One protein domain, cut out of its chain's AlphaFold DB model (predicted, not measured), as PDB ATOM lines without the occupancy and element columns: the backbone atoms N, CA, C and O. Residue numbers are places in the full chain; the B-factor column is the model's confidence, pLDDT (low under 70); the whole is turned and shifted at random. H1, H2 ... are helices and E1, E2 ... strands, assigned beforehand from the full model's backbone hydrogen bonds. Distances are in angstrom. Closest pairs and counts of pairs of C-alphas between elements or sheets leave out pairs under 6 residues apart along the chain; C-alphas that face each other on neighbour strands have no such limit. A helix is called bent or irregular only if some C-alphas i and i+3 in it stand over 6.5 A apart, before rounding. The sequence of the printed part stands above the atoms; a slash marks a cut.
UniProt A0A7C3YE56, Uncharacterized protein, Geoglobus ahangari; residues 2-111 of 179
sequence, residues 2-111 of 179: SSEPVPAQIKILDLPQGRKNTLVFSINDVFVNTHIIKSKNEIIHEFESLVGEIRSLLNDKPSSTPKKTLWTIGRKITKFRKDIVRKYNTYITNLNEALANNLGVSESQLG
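Overview. This is residues 2 to 111 of the 179 residues of an uncharacterized protein of Geoglobus ahangari (UniProt A0A7C3YE56). A long strand hairpin, E1 and E2, crosses a hairpin of two long helices, H2 and H3, which run along the longest axis; H2 covers part of one face of the small sheet and short H4 part of the other. H1 is near one end, and H5 packs on H4. The printed part has 110 residues, in the order E1 E2 H1 H2 H3 E3 H4 H5, with a mixed sheet E2 E1 E3; the class is mixed, helices and strands. It is compact, with a radius of gyration of the C-alphas of 14.7 A, and flat, spanning 46 by 39 by 21 A.

Arrangement. E1, residues 6 to 15, and E2, residues 18 to 25, form an antiparallel hairpin, with N 9 and O 24 2.9 A apart. E3, residues 90 to 92, is parallel to E1, with N 8 and O 91 2.9 A apart. H1, residues 27 to 32, only grazes the sheet, with residues 29 to 30. H2, residues 36 to 57, runs across the strands at a height over the sheet of 5.3 A; it is only just irregular, with C-alphas 38 and 41 6.8 A apart. H3, residues 67 to 88, touches H2 at a shallow tilt of 9 degrees, opposite ways, a helical hairpin; the closest C-alphas, of Ile 54 and Ile 73, are 6.1 A apart. H4, residues 95 to 103, is on the opposite face to H2. H5, residues 107 to 111, touches H4, closest at the C-alphas of Ala 100 and Glu 107, 5.1 A. Every O i to N i+4 pair is within hydrogen-bond range in H1, H3, H4 and H5, and 16 of 18 in H2.

Along the chain. E1 begins at C-alpha 6 (254.450, 340.052, 268.535) and is 26.5 A long; E2 is 22.1 A, H2 31.3 A and H3 31.5 A. H5 ends at C-alpha 111 (259.157, 334.506, 247.640).

Size, cuts and confidence. The C-alphas farthest apart, of Val 32 and Ser 64, are 46.0 A apart. The printed part has no cut and no long link. Residues 2, 34, 35 and 37 have pLDDT under 70.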
ATOM      1  N   SER A   2     245.124 348.581 270.069       45.81
ATOM      2  CA  SER A   2     245.616 347.453 269.271       45.81
ATOM      3  C   SER A   2     247.103 347.285 269.570       45.81
ATOM      4  O   SER A   2     247.913 348.072 269.083       45.81
ATOM      5  N   SER A   3     247.452 346.329 270.429       72.88
ATOM      6  CA  SER A   3     248.843 345.938 270.650       72.88
ATOM      7  C   SER A   3     249.434 345.474 269.323       72.88
ATOM      8  O   SER A   3     248.808 344.665 268.636       72.88
ATOM      9  N   GLU A   4     250.607 345.984 268.954       82.69
ATOM     10  CA  GLU A   4     251.311 345.521 267.759       82.69
ATOM     11  C   GLU A   4     251.491 343.989 267.791       82.69
ATOM     12  O   GLU A   4     251.611 343.403 268.876       82.69
ATOM     13  N   PRO A   5     251.467 343.304 266.631       86.94
ATOM     14  CA  PRO A   5     251.704 341.869 266.587       86.94
ATOM     15  C   PRO A   5     253.101 341.519 267.100       86.94
ATOM     16  O   PRO A   5     254.091 342.111 266.675       86.94
ATOM     17  N   VAL A   6     253.184 340.504 267.955       90.50
ATOM     18  CA  VAL A   6     254.450 340.052 268.535       90.50
ATOM     19  C   VAL A   6     255.270 339.308 267.475       90.50
ATOM     20  O   VAL A   6     254.760 338.356 266.868       90.50
ATOM     21  N   PRO A   7     256.531 339.693 267.220       92.75
ATOM     22  CA  PRO A   7     257.372 338.999 266.258       92.75
ATOM     23  C   PRO A   7     257.795 337.620 266.777       92.75
ATOM     24  O   PRO A   7     258.171 337.439 267.933       92.75
ATOM     25  N   ALA A   8     257.786 336.637 265.883       94.19
ATOM     26  CA  ALA A   8     258.249 335.283 266.155       94.19
ATOM     27  C   ALA A   8     259.034 334.716 264.968       94.19
ATOM     28  O   ALA A   8     258.962 335.221 263.841       94.19
ATOM     29  N   GLN A   9     259.769 333.636 265.213       95.94
ATOM     30  CA  GLN A   9     260.437 332.842 264.186       95.94
ATOM     31  C   GLN A   9     260.107 331.364 264.354       95.94
ATOM     32  O   GLN A   9     259.928 330.884 265.469       95.94
ATOM     33  N   ILE A  10     260.069 330.628 263.249       96.25
ATOM     34  CA  ILE A  10     260.024 329.167 263.273       96.25
ATOM     35  C   ILE A  10     261.439 328.647 263.042       96.25
ATOM     36  O   ILE A  10     262.099 329.042 262.080       96.25
ATOM     37  N   LYS A  11     261.901 327.760 263.924       94.69
ATOM     38  CA  LYS A  11     263.197 327.082 263.828       94.69
ATOM     39  C   LYS A  11     263.009 325.574 263.791       94.69
ATOM     40  O   LYS A  11     262.105 325.049 264.437       94.69
ATOM     41  N   ILE A  12     263.888 324.889 263.069       92.38
ATOM     42  CA  ILE A  12     264.021 323.434 263.139       92.38
ATOM     43  C   ILE A  12     265.079 323.132 264.197       92.38
ATOM     44  O   ILE A  12     266.172 323.690 264.149       92.38
ATOM     45  N   LEU A  13     264.738 322.279 265.158       89.75
ATOM     46  CA  LEU A  13     265.673 321.746 266.140       89.75
ATOM     47  C   LEU A  13     265.973 320.289 265.804       89.75
ATOM     48  O   LEU A  13     265.042 319.503 265.615       89.75
ATOM     49  N   ASP A  14     267.254 319.934 265.769       88.44
ATOM     50  CA  ASP A  14     267.696 318.544 265.738       88.44
ATOM     51  C   ASP A  14     267.644 317.992 267.173       88.44
ATOM     52  O   ASP A  14     268.434 318.376 268.036       88.44
ATOM     53  N   LEU A  15     266.660 317.135 267.452       87.44
ATOM     54  CA  LEU A  15     266.499 316.449 268.735       87.44
ATOM     55  C   LEU A  15     266.873 314.965 268.574       87.44
ATOM     56  O   LEU A  15     266.807 314.443 267.460       87.44
ATOM     57  N   PRO A  16     267.175 314.232 269.665       85.69
ATOM     58  CA  PRO A  16     267.425 312.785 269.599       85.69
ATOM     59  C   PRO A  16     266.281 311.988 268.949       85.69
ATOM     60  O   PRO A  16     266.497 310.932 268.371       85.69
ATOM     61  N   GLN A  17     265.057 312.515 269.032       84.69
ATOM     62  CA  GLN A  17     263.831 311.936 268.472       84.69
ATOM     63  C   GLN A  17     263.580 312.348 267.007       84.69
ATOM     64  O   GLN A  17     262.567 311.969 266.428       84.69
ATOM     65  N   GLY A  18     264.471 313.151 266.417       86.00
ATOM     66  CA  GLY A  18     264.358 313.686 265.063       86.00
ATOM     67  C   GLY A  18     264.219 315.209 265.010       86.00
ATOM     68  O   GLY A  18     264.340 315.922 266.007       86.00
ATOM     69  N   ARG A  19     263.969 315.720 263.802       87.44
ATOM     70  CA  ARG A  19     263.798 317.155 263.548       87.44
ATOM     71  C   ARG A  19     262.413 317.630 263.960       87.44
ATOM     72  O   ARG A  19     261.417 317.053 263.533       87.44
ATOM     73  N   LYS A  20     262.350 318.724 264.722       90.06
ATOM     74  CA  LYS A  20     261.086 319.321 265.175       90.06
ATOM     75  C   LYS A  20     261.034 320.820 264.901       90.06
ATOM     76  O   LYS A  20     261.966 321.545 265.244       90.06
ATOM     77  N   ASN A  21     259.924 321.292 264.335       92.44
ATOM     78  CA  ASN A  21     259.652 322.723 264.214       92.44
ATOM     79  C   ASN A  21     259.268 323.309 265.583       92.44
ATOM     80  O   ASN A  21     258.499 322.722 266.343       92.44
ATOM     81  N   THR A  22     259.787 324.490 265.903       92.12
ATOM     82  CA  THR A  22     259.482 325.210 267.141       92.12
ATOM     83  C   THR A  22     259.325 326.694 266.860       92.12
ATOM     84  O   THR A  22     260.054 327.264 266.050       92.12
ATOM     85  N   LEU A  23     258.376 327.325 267.544       93.00
ATOM     86  CA  LEU A  23     258.168 328.762 267.467       93.00
ATOM     87  C   LEU A  23     258.970 329.434 268.587       93.00
ATOM     88  O   LEU A  23     258.869 329.050 269.759       93.00
ATOM     89  N   VAL A  24     259.802 330.398 268.215       91.75
ATOM     90  CA  VAL A  24     260.670 331.156 269.117       91.75
ATOM     91  C   VAL A  24     260.289 332.630 269.088       91.75
ATOM     92  O   VAL A  24     259.953 333.176 268.038       91.75
ATOM     93  N   PHE A  25     260.356 333.255 270.255       89.81
ATOM     94  CA  PHE A  25     260.053 334.665 270.488       89.81
ATOM     95  C   PHE A  25     261.297 335.355 271.044       89.81
ATOM     96  O   PHE A  25     262.219 334.673 271.509       89.81
ATOM     97  N   SER A  26     261.334 336.690 271.019       86.81
ATOM     98  CA  SER A  26     262.356 337.406 271.781       86.81
ATOM     99  C   SER A  26     262.119 337.205 273.279       86.81
ATOM    100  O   SER A  26     260.986 337.015 273.725       86.81
ATOM    101  N   ILE A  27     263.189 337.241 274.074       83.50
ATOM    102  CA  ILE A  27     263.074 337.044 275.522       83.50
ATOM    103  C   ILE A  27     262.216 338.139 276.179       83.50
ATOM    104  O   ILE A  27     261.408 337.842 277.055       83.50
ATOM    105  N   ASN A  28     262.324 339.381 275.691       83.19
ATOM    106  CA  ASN A  28     261.549 340.519 276.181       83.19
ATOM    107  C   ASN A  28     260.048 340.317 275.941       83.19
ATOM    108  O   ASN A  28     259.250 340.554 276.844       83.19
ATOM    109  N   ASP A  29     259.664 339.812 274.767       82.62
ATOM    110  CA  ASP A  29     258.255 339.568 274.442       82.62
ATOM    111  C   ASP A  29     257.633 338.509 275.362       82.62
ATOM    112  O   ASP A  29     256.489 338.651 275.794       82.62
ATOM    113  N   VAL A  30     258.398 337.467 275.709       79.75
ATOM    114  CA  VAL A  30     257.941 336.396 276.608       79.75
ATOM    115  C   VAL A  30     257.686 336.919 278.023       79.75
ATOM    116  O   VAL A  30     256.699 336.522 278.640       79.75
ATOM    117  N   PHE A  31     258.531 337.822 278.530       77.81
ATOM    118  CA  PHE A  31     258.331 338.433 279.849       77.81
ATOM    119  C   PHE A  31     257.125 339.375 279.894       77.81
ATOM    120  O   PHE A  31     256.455 339.462 280.920       77.81
ATOM    121  N   VAL A  32     256.833 340.063 278.788       76.88
ATOM    122  CA  VAL A  32     255.737 341.039 278.706       76.88
ATOM    123  C   VAL A  32     254.386 340.366 278.434       76.88
ATOM    124  O   VAL A  32     253.345 340.913 278.793       76.88
ATOM    125  N   ASN A  33     254.368 339.181 277.815       70.69
ATOM    126  CA  ASN A  33     253.131 338.574 277.334       70.69
ATOM    127  C   ASN A  33     253.077 337.061 277.604       70.69
ATOM    128  O   ASN A  33     253.412 336.221 276.769       70.69
ATOM    129  N   THR A  34     252.586 336.699 278.790       67.25
ATOM    130  CA  THR A  34     252.494 335.306 279.268       67.25
ATOM    131  C   THR A  34     251.560 334.419 278.431       67.25
ATOM    132  O   THR A  34     251.683 333.191 278.459       67.25
ATOM    133  N   HIS A  35     250.666 335.005 277.624       67.75
ATOM    134  CA  HIS A  35     249.786 334.268 276.709       67.75
ATOM    135  C   HIS A  35     250.524 333.641 275.516       67.75
ATOM    136  O   HIS A  35     250.039 332.651 274.961       67.75
ATOM    137  N   ILE A  36     251.718 334.144 275.173       71.56
ATOM    138  CA  ILE A  36     252.553 333.667 274.059       71.56
ATOM    139  C   ILE A  36     252.827 332.157 274.141       71.56
ATOM    140  O   ILE A  36     252.833 331.452 273.125       71.56
ATOM    141  N   ILE A  37     253.027 331.640 275.357       68.25
ATOM    142  CA  ILE A  37     253.403 330.240 275.588       68.25
ATOM    143  C   ILE A  37     252.276 329.287 275.165       68.25
ATOM    144  O   ILE A  37     252.556 328.237 274.586       68.25
ATOM    145  N   LYS A  38     251.006 329.661 275.385       71.19
ATOM    146  CA  LYS A  38     249.850 328.813 275.046       71.19
ATOM    147  C   LYS A  38     249.629 328.729 273.533       71.19
ATOM    148  O   LYS A  38     249.433 327.638 273.009       71.19
ATOM    149  N   SER A  39     249.768 329.848 272.818       83.94
ATOM    150  CA  SER A  39     249.613 329.896 271.354       83.94
ATOM    151  C   SER A  39     250.718 329.168 270.583       83.94
ATOM    152  O   SER A  39     250.541 328.841 269.412       83.94
ATOM    153  N   LYS A  40     251.862 328.888 271.223       88.44
ATOM    154  CA  LYS A  40     253.039 328.300 270.573       88.44
ATOM    155  C   LYS A  40     252.726 326.984 269.853       88.44
ATOM    156  O   LYS A  40     253.090 326.818 268.690       88.44
ATOM    157  N   ASN A  41     252.068 326.055 270.547       88.69
ATOM    158  CA  ASN A  41     251.781 324.723 270.011       88.69
ATOM    159  C   ASN A  41     250.726 324.779 268.902       88.69
ATOM    160  O   ASN A  41     250.868 324.094 267.894       88.69
ATOM    161  N   GLU A  42     249.711 325.631 269.057       92.62
ATOM    162  CA  GLU A  42     248.655 325.797 268.056       92.62
ATOM    163  C   GLU A  42     249.205 326.393 266.754       92.62
ATOM    164  O   GLU A  42     248.932 325.871 265.675       92.62
ATOM    165  N   ILE A  43     250.059 327.421 266.842       95.06
ATOM    166  CA  ILE A  43     250.716 328.018 265.669       95.06
ATOM    167  C   ILE A  43     251.601 326.993 264.951       95.06
ATOM    168  O   ILE A  43     251.602 326.948 263.720       95.06
ATOM    169  N   ILE A  44     252.352 326.168 265.691       95.31
ATOM    170  CA  ILE A  44     253.169 325.107 265.084       95.31
ATOM    171  C   ILE A  44     252.297 324.059 264.401       95.31
ATOM    172  O   ILE A  44     252.607 323.676 263.276       95.31
ATOM    173  N   HIS A  45     251.182 323.659 265.007       95.19
ATOM    174  CA  HIS A  45     250.265 322.717 264.378       95.19
ATOM    175  C   HIS A  45     249.649 323.281 263.085       95.19
ATOM    176  O   HIS A  45     249.621 322.599 262.060       95.19
ATOM    177  N   GLU A  46     249.223 324.549 263.084       97.19
ATOM    178  CA  GLU A  46     248.735 325.213 261.869       97.19
ATOM    179  C   GLU A  46     249.835 325.338 260.801       97.19
ATOM    180  O   GLU A  46     249.567 325.183 259.608       97.19
ATOM    181  N   PHE A  47     251.082 325.593 261.207       97.75
ATOM    182  CA  PHE A  47     252.226 325.628 260.297       97.75
ATOM    183  C   PHE A  47     252.503 324.255 259.671       97.75
ATOM    184  O   PHE A  47     252.680 324.160 258.458       97.75
ATOM    185  N   GLU A  48     252.514 323.187 260.466       96.94
ATOM    186  CA  GLU A  48     252.722 321.818 259.983       96.94
ATOM    187  C   GLU A  48     251.590 321.371 259.053       96.94
ATOM    188  O   GLU A  48     251.847 320.759 258.013       96.94
ATOM    189  N   SER A  49     250.349 321.759 259.363       97.88
ATOM    190  CA  SER A  49     249.202 321.570 258.475       97.88
ATOM    191  C   SER A  49     249.412 322.282 257.134       97.88
ATOM    192  O   SER A  49     249.300 321.652 256.081       97.88
ATOM    193  N   LEU A  50     249.827 323.557 257.148       98.31
ATOM    194  CA  LEU A  50     250.163 324.297 255.927       98.31
ATOM    195  C   LEU A  50     251.279 323.608 255.126       98.31
ATOM    196  O   LEU A  50     251.178 323.512 253.902       98.31
ATOM    197  N   VAL A  51     252.337 323.129 255.789       97.75
ATOM    198  CA  VAL A  51     253.424 322.377 255.139       97.75
ATOM    199  C   VAL A  51     252.868 321.133 254.446       97.75
ATOM    200  O   VAL A  51     253.191 320.908 253.279       97.75
ATOM    201  N   GLY A  52     252.008 320.362 255.118       97.62
ATOM    202  CA  GLY A  52     251.354 319.182 254.549       97.62
ATOM    203  C   GLY A  52     250.501 319.511 253.321       97.62
ATOM    204  O   GLY A  52     250.652 318.883 252.270       97.62
ATOM    205  N   GLU A  53     249.669 320.551 253.411       97.94
ATOM    206  CA  GLU A  53     248.850 321.013 252.289       97.94
ATOM    207  C   GLU A  53     249.704 321.438 251.091       97.94
ATOM    208  O   GLU A  53     249.413 321.059 249.958       97.94
ATOM    209  N   ILE A  54     250.766 322.221 251.311       98.00
ATOM    210  CA  ILE A  54     251.639 322.665 250.219       98.00
ATOM    211  C   ILE A  54     252.376 321.472 249.616       98.00
ATOM    212  O   ILE A  54     252.433 321.369 248.393       98.00
ATOM    213  N   ARG A  55     252.891 320.558 250.443       96.62
ATOM    214  CA  ARG A  55     253.604 319.362 249.981       96.62
ATOM    215  C   ARG A  55     252.727 318.481 249.088       96.62
ATOM    216  O   ARG A  55     253.225 317.970 248.099       96.62
ATOM    217  N   SER A  56     251.428 318.366 249.375       96.81
ATOM    218  CA  SER A  56     250.488 317.626 248.512       96.81
ATOM    219  C   SER A  56     250.218 318.278 247.147       96.81
ATOM    220  O   SER A  56     249.755 317.613 246.225       96.81
ATOM    221  N   LEU A  57     250.477 319.583 247.011       97.00
ATOM    222  CA  LEU A  57     250.225 320.357 245.790       97.00
ATOM    223  C   LEU A  57     251.492 320.604 244.967       97.00
ATOM    224  O   LEU A  57     251.411 320.908 243.776       97.00
ATOM    225  N   LEU A  58     252.647 320.582 245.624       95.25
ATOM    226  CA  LEU A  58     253.935 320.907 245.044       95.25
ATOM    227  C   LEU A  58     254.541 319.642 244.429       95.25
ATOM    228  O   LEU A  58     254.749 318.654 245.122       95.25
ATOM    229  N   ASN A  59     254.856 319.694 243.134       93.88
ATOM    230  CA  ASN A  59     255.688 318.664 242.509       93.88
ATOM    231  C   ASN A  59     257.132 318.789 243.025       93.88
ATOM    232  O   ASN A  59     257.480 319.800 243.628       93.88
ATOM    233  N   ASP A  60     258.018 317.846 242.691       87.75
ATOM    234  CA  ASP A  60     259.427 317.857 243.135       87.75
ATOM    235  C   ASP A  60     260.138 319.214 242.977       87.75
ATOM    236  O   ASP A  60     261.039 319.555 243.743       87.75
ATOM    237  N   LYS A  61     259.752 320.003 241.963       90.06
ATOM    238  CA  LYS A  61     260.257 321.359 241.735       90.06
ATOM    239  C   LYS A  61     259.110 322.342 241.465       90.06
ATOM    240  O   LYS A  61     258.159 322.015 240.750       90.06
ATOM    241  N   PRO A  62     259.234 323.615 241.892       91.81
ATOM    242  CA  PRO A  62     258.275 324.654 241.518       91.81
ATOM    243  C   PRO A  62     258.086 324.794 240.002       91.81
ATOM    244  O   PRO A  62     256.972 324.988 239.533       91.81
ATOM    245  N   SER A  63     259.153 324.638 239.211       92.38
ATOM    246  CA  SER A  63     259.100 324.767 237.748       92.38
ATOM    247  C   SER A  63     258.266 323.692 237.048       92.38
ATOM    248  O   SER A  63     257.770 323.954 235.953       92.38
ATOM    249  N   SER A  64     258.112 322.510 237.652       94.19
ATOM    250  CA  SER A  64     257.262 321.429 237.136       94.19
ATOM    251  C   SER A  64     255.836 321.486 237.683       94.19
ATOM    252  O   SER A  64     254.986 320.717 237.246       94.19
ATOM    253  N   THR A  65     255.551 322.391 238.619       96.56
ATOM    254  CA  THR A  65     254.218 322.559 239.204       96.56
ATOM    255  C   THR A  65     253.357 323.464 238.304       96.56
ATOM    256  O   THR A  65     253.842 324.505 237.844       96.56
ATOM    257  N   PRO A  66     252.073 323.132 238.051       97.75
ATOM    258  CA  PRO A  66     251.171 324.003 237.296       97.75
ATOM    259  C   PRO A  66     251.078 325.405 237.908       97.75
ATOM    260  O   PRO A  66     251.036 325.574 239.130       97.75
ATOM    261  N   LYS A  67     251.001 326.443 237.077       97.56
ATOM    262  CA  LYS A  67     251.110 327.842 237.522       97.56
ATOM    263  C   LYS A  67     249.900 328.232 238.370       97.56
ATOM    264  O   LYS A  67     250.043 328.914 239.380       97.56
ATOM    265  N   LYS A  68     248.701 327.744 238.041       98.00
ATOM    266  CA  LYS A  68     247.500 327.898 238.878       98.00
ATOM    267  C   LYS A  68     247.638 327.198 240.234       98.00
ATOM    268  O   LYS A  68     247.075 327.681 241.222       98.00
ATOM    269  N   THR A  69     248.391 326.103 240.304       98.25
ATOM    270  CA  THR A  69     248.710 325.419 241.566       98.25
ATOM    271  C   THR A  69     249.703 326.242 242.383       98.25
ATOM    272  O   THR A  69     249.415 326.534 243.543       98.25
ATOM    273  N   LEU A  70     250.778 326.756 241.772       98.25
ATOM    274  CA  LEU A  70     251.697 327.705 242.419       98.25
ATOM    275  C   LEU A  70     250.960 328.939 242.958       98.25
ATOM    276  O   LEU A  70     251.165 329.347 244.098       98.25
ATOM    277  N   TRP A  71     250.031 329.504 242.184       98.44
ATOM    278  CA  TRP A  71     249.181 330.598 242.656       98.44
ATOM    279  C   TRP A  71     248.383 330.209 243.902       98.44
ATOM    280  O   TRP A  71     248.326 330.975 244.863       98.44
ATOM    281  N   THR A  72     247.801 329.008 243.910       98.44
ATOM    282  CA  THR A  72     247.028 328.487 245.047       98.44
ATOM    283  C   THR A  72     247.906 328.339 246.291       98.44
ATOM    284  O   THR A  72     247.501 328.776 247.368       98.44
ATOM    285  N   ILE A  73     249.131 327.827 246.137       98.38
ATOM    286  CA  ILE A  73     250.135 327.751 247.208       98.38
ATOM    287  C   ILE A  73     250.431 329.152 247.766       98.38
ATOM    288  O   ILE A  73     250.296 329.381 248.967       98.38
ATOM    289  N   GLY A  74     250.741 330.132 246.909       98.31
ATOM    290  CA  GLY A  74     251.012 331.507 247.350       98.31
ATOM    291  C   GLY A  74     249.832 332.156 248.088       98.31
ATOM    292  O   GLY A  74     250.025 332.872 249.078       98.31
ATOM    293  N   ARG A  75     248.593 331.849 247.674       98.31
ATOM    294  CA  ARG A  75     247.379 332.281 248.385       98.31
ATOM    295  C   ARG A  75     247.231 331.621 249.750       98.31
ATOM    296  O   ARG A  75     246.868 332.330 250.685       98.31
ATOM    297  N   LYS A  76     247.522 330.323 249.878       98.50
ATOM    298  CA  LYS A  76     247.515 329.613 251.168       98.50
ATOM    299  C   LYS A  76     248.525 330.224 252.139       98.50
ATOM    300  O   LYS A  76     248.138 330.586 253.243       98.50
ATOM    301  N   ILE A  77     249.758 330.480 251.693       98.31
ATOM    302  CA  ILE A  77     250.797 331.136 252.511       98.31
ATOM    303  C   ILE A  77     250.354 332.540 252.952       98.31
ATOM    304  O   ILE A  77     250.467 332.909 254.121       98.31
ATOM    305  N   THR A  78     249.809 333.334 252.024       97.44
ATOM    306  CA  THR A  78     249.329 334.692 252.328       97.44
ATOM    307  C   THR A  78     248.150 334.672 253.302       97.44
ATOM    308  O   THR A  78     248.057 335.538 254.171       97.44
ATOM    309  N   LYS A  79     247.239 333.701 253.156       97.81
ATOM    310  CA  LYS A  79     246.101 333.509 254.056       97.81
ATOM    311  C   LYS A  79     246.581 333.117 255.453       97.81
ATOM    312  O   LYS A  79     246.235 333.813 256.398       97.81
ATOM    313  N   PHE A  80     247.446 332.108 255.555       98.00
ATOM    314  CA  PHE A  80     248.050 331.676 256.815       98.00
ATOM    315  C   PHE A  80     248.676 332.850 257.571       98.00
ATOM    316  O   PHE A  80     248.341 333.092 258.722       98.00
ATOM    317  N   ARG A  81     249.495 333.671 256.897       96.31
ATOM    318  CA  ARG A  81     250.110 334.854 257.519       96.31
ATOM    319  C   ARG A  81     249.076 335.795 258.154       96.31
ATOM    320  O   ARG A  81     249.317 336.319 259.233       96.31
ATOM    321  N   LYS A  82     247.939 336.019 257.488       96.62
ATOM    322  CA  LYS A  82     246.857 336.872 258.009       96.62
ATOM    323  C   LYS A  82     246.103 336.210 259.157       96.62
ATOM    324  O   LYS A  82     245.772 336.887 260.124       96.62
ATOM    325  N   ASP A  83     245.833 334.915 259.036       96.50
ATOM    326  CA  ASP A  83     245.095 334.158 260.042       96.50
ATOM    327  C   ASP A  83     245.893 334.062 261.350       96.50
ATOM    328  O   ASP A  83     245.318 334.325 262.403       96.50
ATOM    329  N   ILE A  84     247.215 333.837 261.290       95.31
ATOM    330  CA  ILE A  84     248.086 333.816 262.478       95.31
ATOM    331  C   ILE A  84     248.102 335.172 263.196       95.31
ATOM    332  O   ILE A  84     247.914 335.224 264.412       95.31
ATOM    333  N   VAL A  85     248.255 336.278 262.457       94.25
ATOM    334  CA  VAL A  85     248.218 337.627 263.048       94.25
ATOM    335  C   VAL A  85     246.859 337.892 263.692       94.25
ATOM    336  O   VAL A  85     246.798 338.351 264.827       94.25
ATOM    337  N   ARG A  86     245.759 337.568 263.005       94.00
ATOM    338  CA  ARG A  86     244.407 337.817 263.521       94.00
ATOM    339  C   ARG A  86     244.071 336.955 264.741       94.00
ATOM    340  O   ARG A  86     243.412 337.447 265.647       94.00
ATOM    341  N   LYS A  87     244.459 335.676 264.740       92.88
ATOM    342  CA  LYS A  87     244.075 334.702 265.775       92.88
ATOM    343  C   LYS A  87     244.966 334.778 267.015       92.88
ATOM    344  O   LYS A  87     244.463 334.614 268.119       92.88
ATOM    345  N   TYR A  88     246.259 335.052 266.839       91.06
ATOM    346  CA  TYR A  88     247.253 334.954 267.914       91.06
ATOM    347  C   TYR A  88     248.011 336.254 268.192       91.06
ATOM    348  O   TYR A  88     248.944 336.248 268.993       91.06
ATOM    349  N   ASN A  89     247.688 337.346 267.491       91.12
ATOM    350  CA  ASN A  89     248.464 338.590 267.518       91.12
ATOM    351  C   ASN A  89     249.980 338.350 267.347       91.12
ATOM    352  O   ASN A  89     250.798 338.979 268.010       91.12
ATOM    353  N   THR A  90     250.357 337.393 266.492       91.75
ATOM    354  CA  THR A  90     251.749 336.969 266.273       91.75
ATOM    355  C   THR A  90     252.130 337.141 264.807       91.75
ATOM    356  O   THR A  90     251.348 336.824 263.912       91.75
ATOM    357  N   TYR A  91     253.348 337.607 264.540       93.31
ATOM    358  CA  TYR A  91     253.892 337.765 263.195       93.31
ATOM    359  C   TYR A  91     255.150 336.913 263.001       93.31
ATOM    360  O   TYR A  91     256.205 337.192 263.567       93.31
ATOM    361  N   ILE A  92     255.057 335.877 262.163       96.00
ATOM    362  CA  ILE A  92     256.195 335.001 261.845       96.00
ATOM    363  C   ILE A  92     257.079 335.687 260.801       96.00
ATOM    364  O   ILE A  92     256.737 335.760 259.616       96.00
ATOM    365  N   THR A  93     258.230 336.174 261.248       96.31
ATOM    366  CA  THR A  93     259.144 336.998 260.446       96.31
ATOM    367  C   THR A  93     259.846 336.196 259.348       96.31
ATOM    368  O   THR A  93     259.999 336.697 258.236       96.31
ATOM    369  N   ASN A  94     260.183 334.931 259.612       97.50
ATOM    370  CA  ASN A  94     260.921 334.051 258.702       97.50
ATOM    371  C   ASN A  94     260.049 332.969 258.032       97.50
ATOM    372  O   ASN A  94     260.527 331.889 257.696       97.50
ATOM    373  N   LEU A  95     258.751 333.228 257.826       97.38
ATOM    374  CA  LEU A  95     257.810 332.210 257.328       97.38
ATOM    375  C   LEU A  95     258.252 331.554 256.006       97.38
ATOM    376  O   LEU A  95     258.094 330.348 255.841       97.38
ATOM    377  N   ASN A  96     258.791 332.332 255.062       97.06
ATOM    378  CA  ASN A  96     259.225 331.791 253.772       97.06
ATOM    379  C   ASN A  96     260.438 330.869 253.932       97.06
ATOM    380  O   ASN A  96     260.459 329.806 253.325       97.06
ATOM    381  N   GLU A  97     261.407 331.250 254.762       97.06
ATOM    382  CA  GLU A  97     262.578 330.430 255.089       97.06
ATOM    383  C   GLU A  97     262.155 329.123 255.778       97.06
ATOM    384  O   GLU A  97     262.543 328.031 255.362       97.06
ATOM    385  N   ALA A  98     261.281 329.209 256.782       97.12
ATOM    386  CA  ALA A  98     260.791 328.042 257.506       97.12
ATOM    387  C   ALA A  98     260.049 327.057 256.585       97.12
ATOM    388  O   ALA A  98     260.274 325.846 256.651       97.12
ATOM    389  N   LEU A  99     259.193 327.569 255.694       97.50
ATOM    390  CA  LEU A  99     258.524 326.759 254.675       97.50
ATOM    391  C   LEU A  99     259.526 326.159 253.682       97.50
ATOM    392  O   LEU A  99     259.406 324.986 253.348       97.50
ATOM    393  N   ALA A 100     260.515 326.933 253.231       95.75
ATOM    394  CA  ALA A 100     261.538 326.491 252.284       95.75
ATOM    395  C   ALA A 100     262.299 325.274 252.820       95.75
ATOM    396  O   ALA A 100     262.367 324.243 252.148       95.75
ATOM    397  N   ASN A 101     262.754 325.360 254.072       95.00
ATOM    398  CA  ASN A 101     263.467 324.285 254.756       95.00
ATOM    399  C   ASN A 101     262.607 323.019 254.904       95.00
ATOM    400  O   ASN A 101     263.098 321.911 254.703       95.00
ATOM    401  N   ASN A 102     261.314 323.167 255.209       95.19
ATOM    402  CA  ASN A 102     260.396 322.033 255.365       95.19
ATOM    403  C   ASN A 102     259.946 321.413 254.026       95.19
ATOM    404  O   ASN A 102     259.553 320.246 253.986       95.19
ATOM    405  N   LEU A 103     259.962 322.182 252.938       94.94
ATOM    406  CA  LEU A 103     259.525 321.746 251.608       94.94
ATOM    407  C   LEU A 103     260.688 321.325 250.698       94.94
ATOM    408  O   LEU A 103     260.434 320.814 249.613       94.94
ATOM    409  N   GLY A 104     261.942 321.539 251.110       94.12
ATOM    410  CA  GLY A 104     263.117 321.219 250.293       94.12
ATOM    411  C   GLY A 104     263.257 322.108 249.052       94.12
ATOM    412  O   GLY A 104     263.783 321.674 248.031       94.12
ATOM    413  N   VAL A 105     262.775 323.353 249.118       95.06
ATOM    414  CA  VAL A 105     262.866 324.338 248.023       95.06
ATOM    415  C   VAL A 105     263.631 325.573 248.475       95.06
ATOM    416  O   VAL A 105     263.805 325.794 249.665       95.06
ATOM    417  N   SER A 106     264.078 326.416 247.541       95.56
ATOM    418  CA  SER A 106     264.733 327.667 247.931       95.56
ATOM    419  C   SER A 106     263.730 328.704 248.438       95.56
ATOM    420  O   SER A 106     262.623 328.846 247.911       95.56
ATOM    421  N   GLU A 107     264.148 329.500 249.422       96.31
ATOM    422  CA  GLU A 107     263.347 330.610 249.950       96.31
ATOM    423  C   GLU A 107     262.943 331.597 248.847       96.31
ATOM    424  O   GLU A 107     261.793 332.033 248.778       96.31
ATOM    425  N   SER A 108     263.866 331.891 247.926       95.75
ATOM    426  CA  SER A 108     263.609 332.760 246.774       95.75
ATOM    427  C   SER A 108     262.425 332.262 245.936       95.75
ATOM    428  O   SER A 108     261.551 333.056 245.583       95.75
ATOM    429  N   GLN A 109     262.328 330.949 245.679       95.69
ATOM    430  CA  GLN A 109     261.199 330.370 244.941       95.69
ATOM    431  C   GLN A 109     259.872 330.597 245.670       95.69
ATOM    432  O   GLN A 109     258.905 331.031 245.042       95.69
ATOM    433  N   LEU A 110     259.823 330.393 246.989       96.62
ATOM    434  CA  LEU A 110     258.626 330.706 247.777       96.62
ATOM    435  C   LEU A 110     258.298 332.201 247.758       96.62
ATOM    436  O   LEU A 110     257.131 332.568 247.615       96.62
ATOM    437  N   GLY A 111     259.313 333.065 247.814       97.00
ATOM    438  CA  GLY A 111     259.157 334.506 247.640       97.00
ATOM    439  C   GLY A 111     258.464 334.857 246.319       97.00
ATOM    440  O   GLY A 111     257.473 335.595 246.317       97.00
TER     441      GLY A 111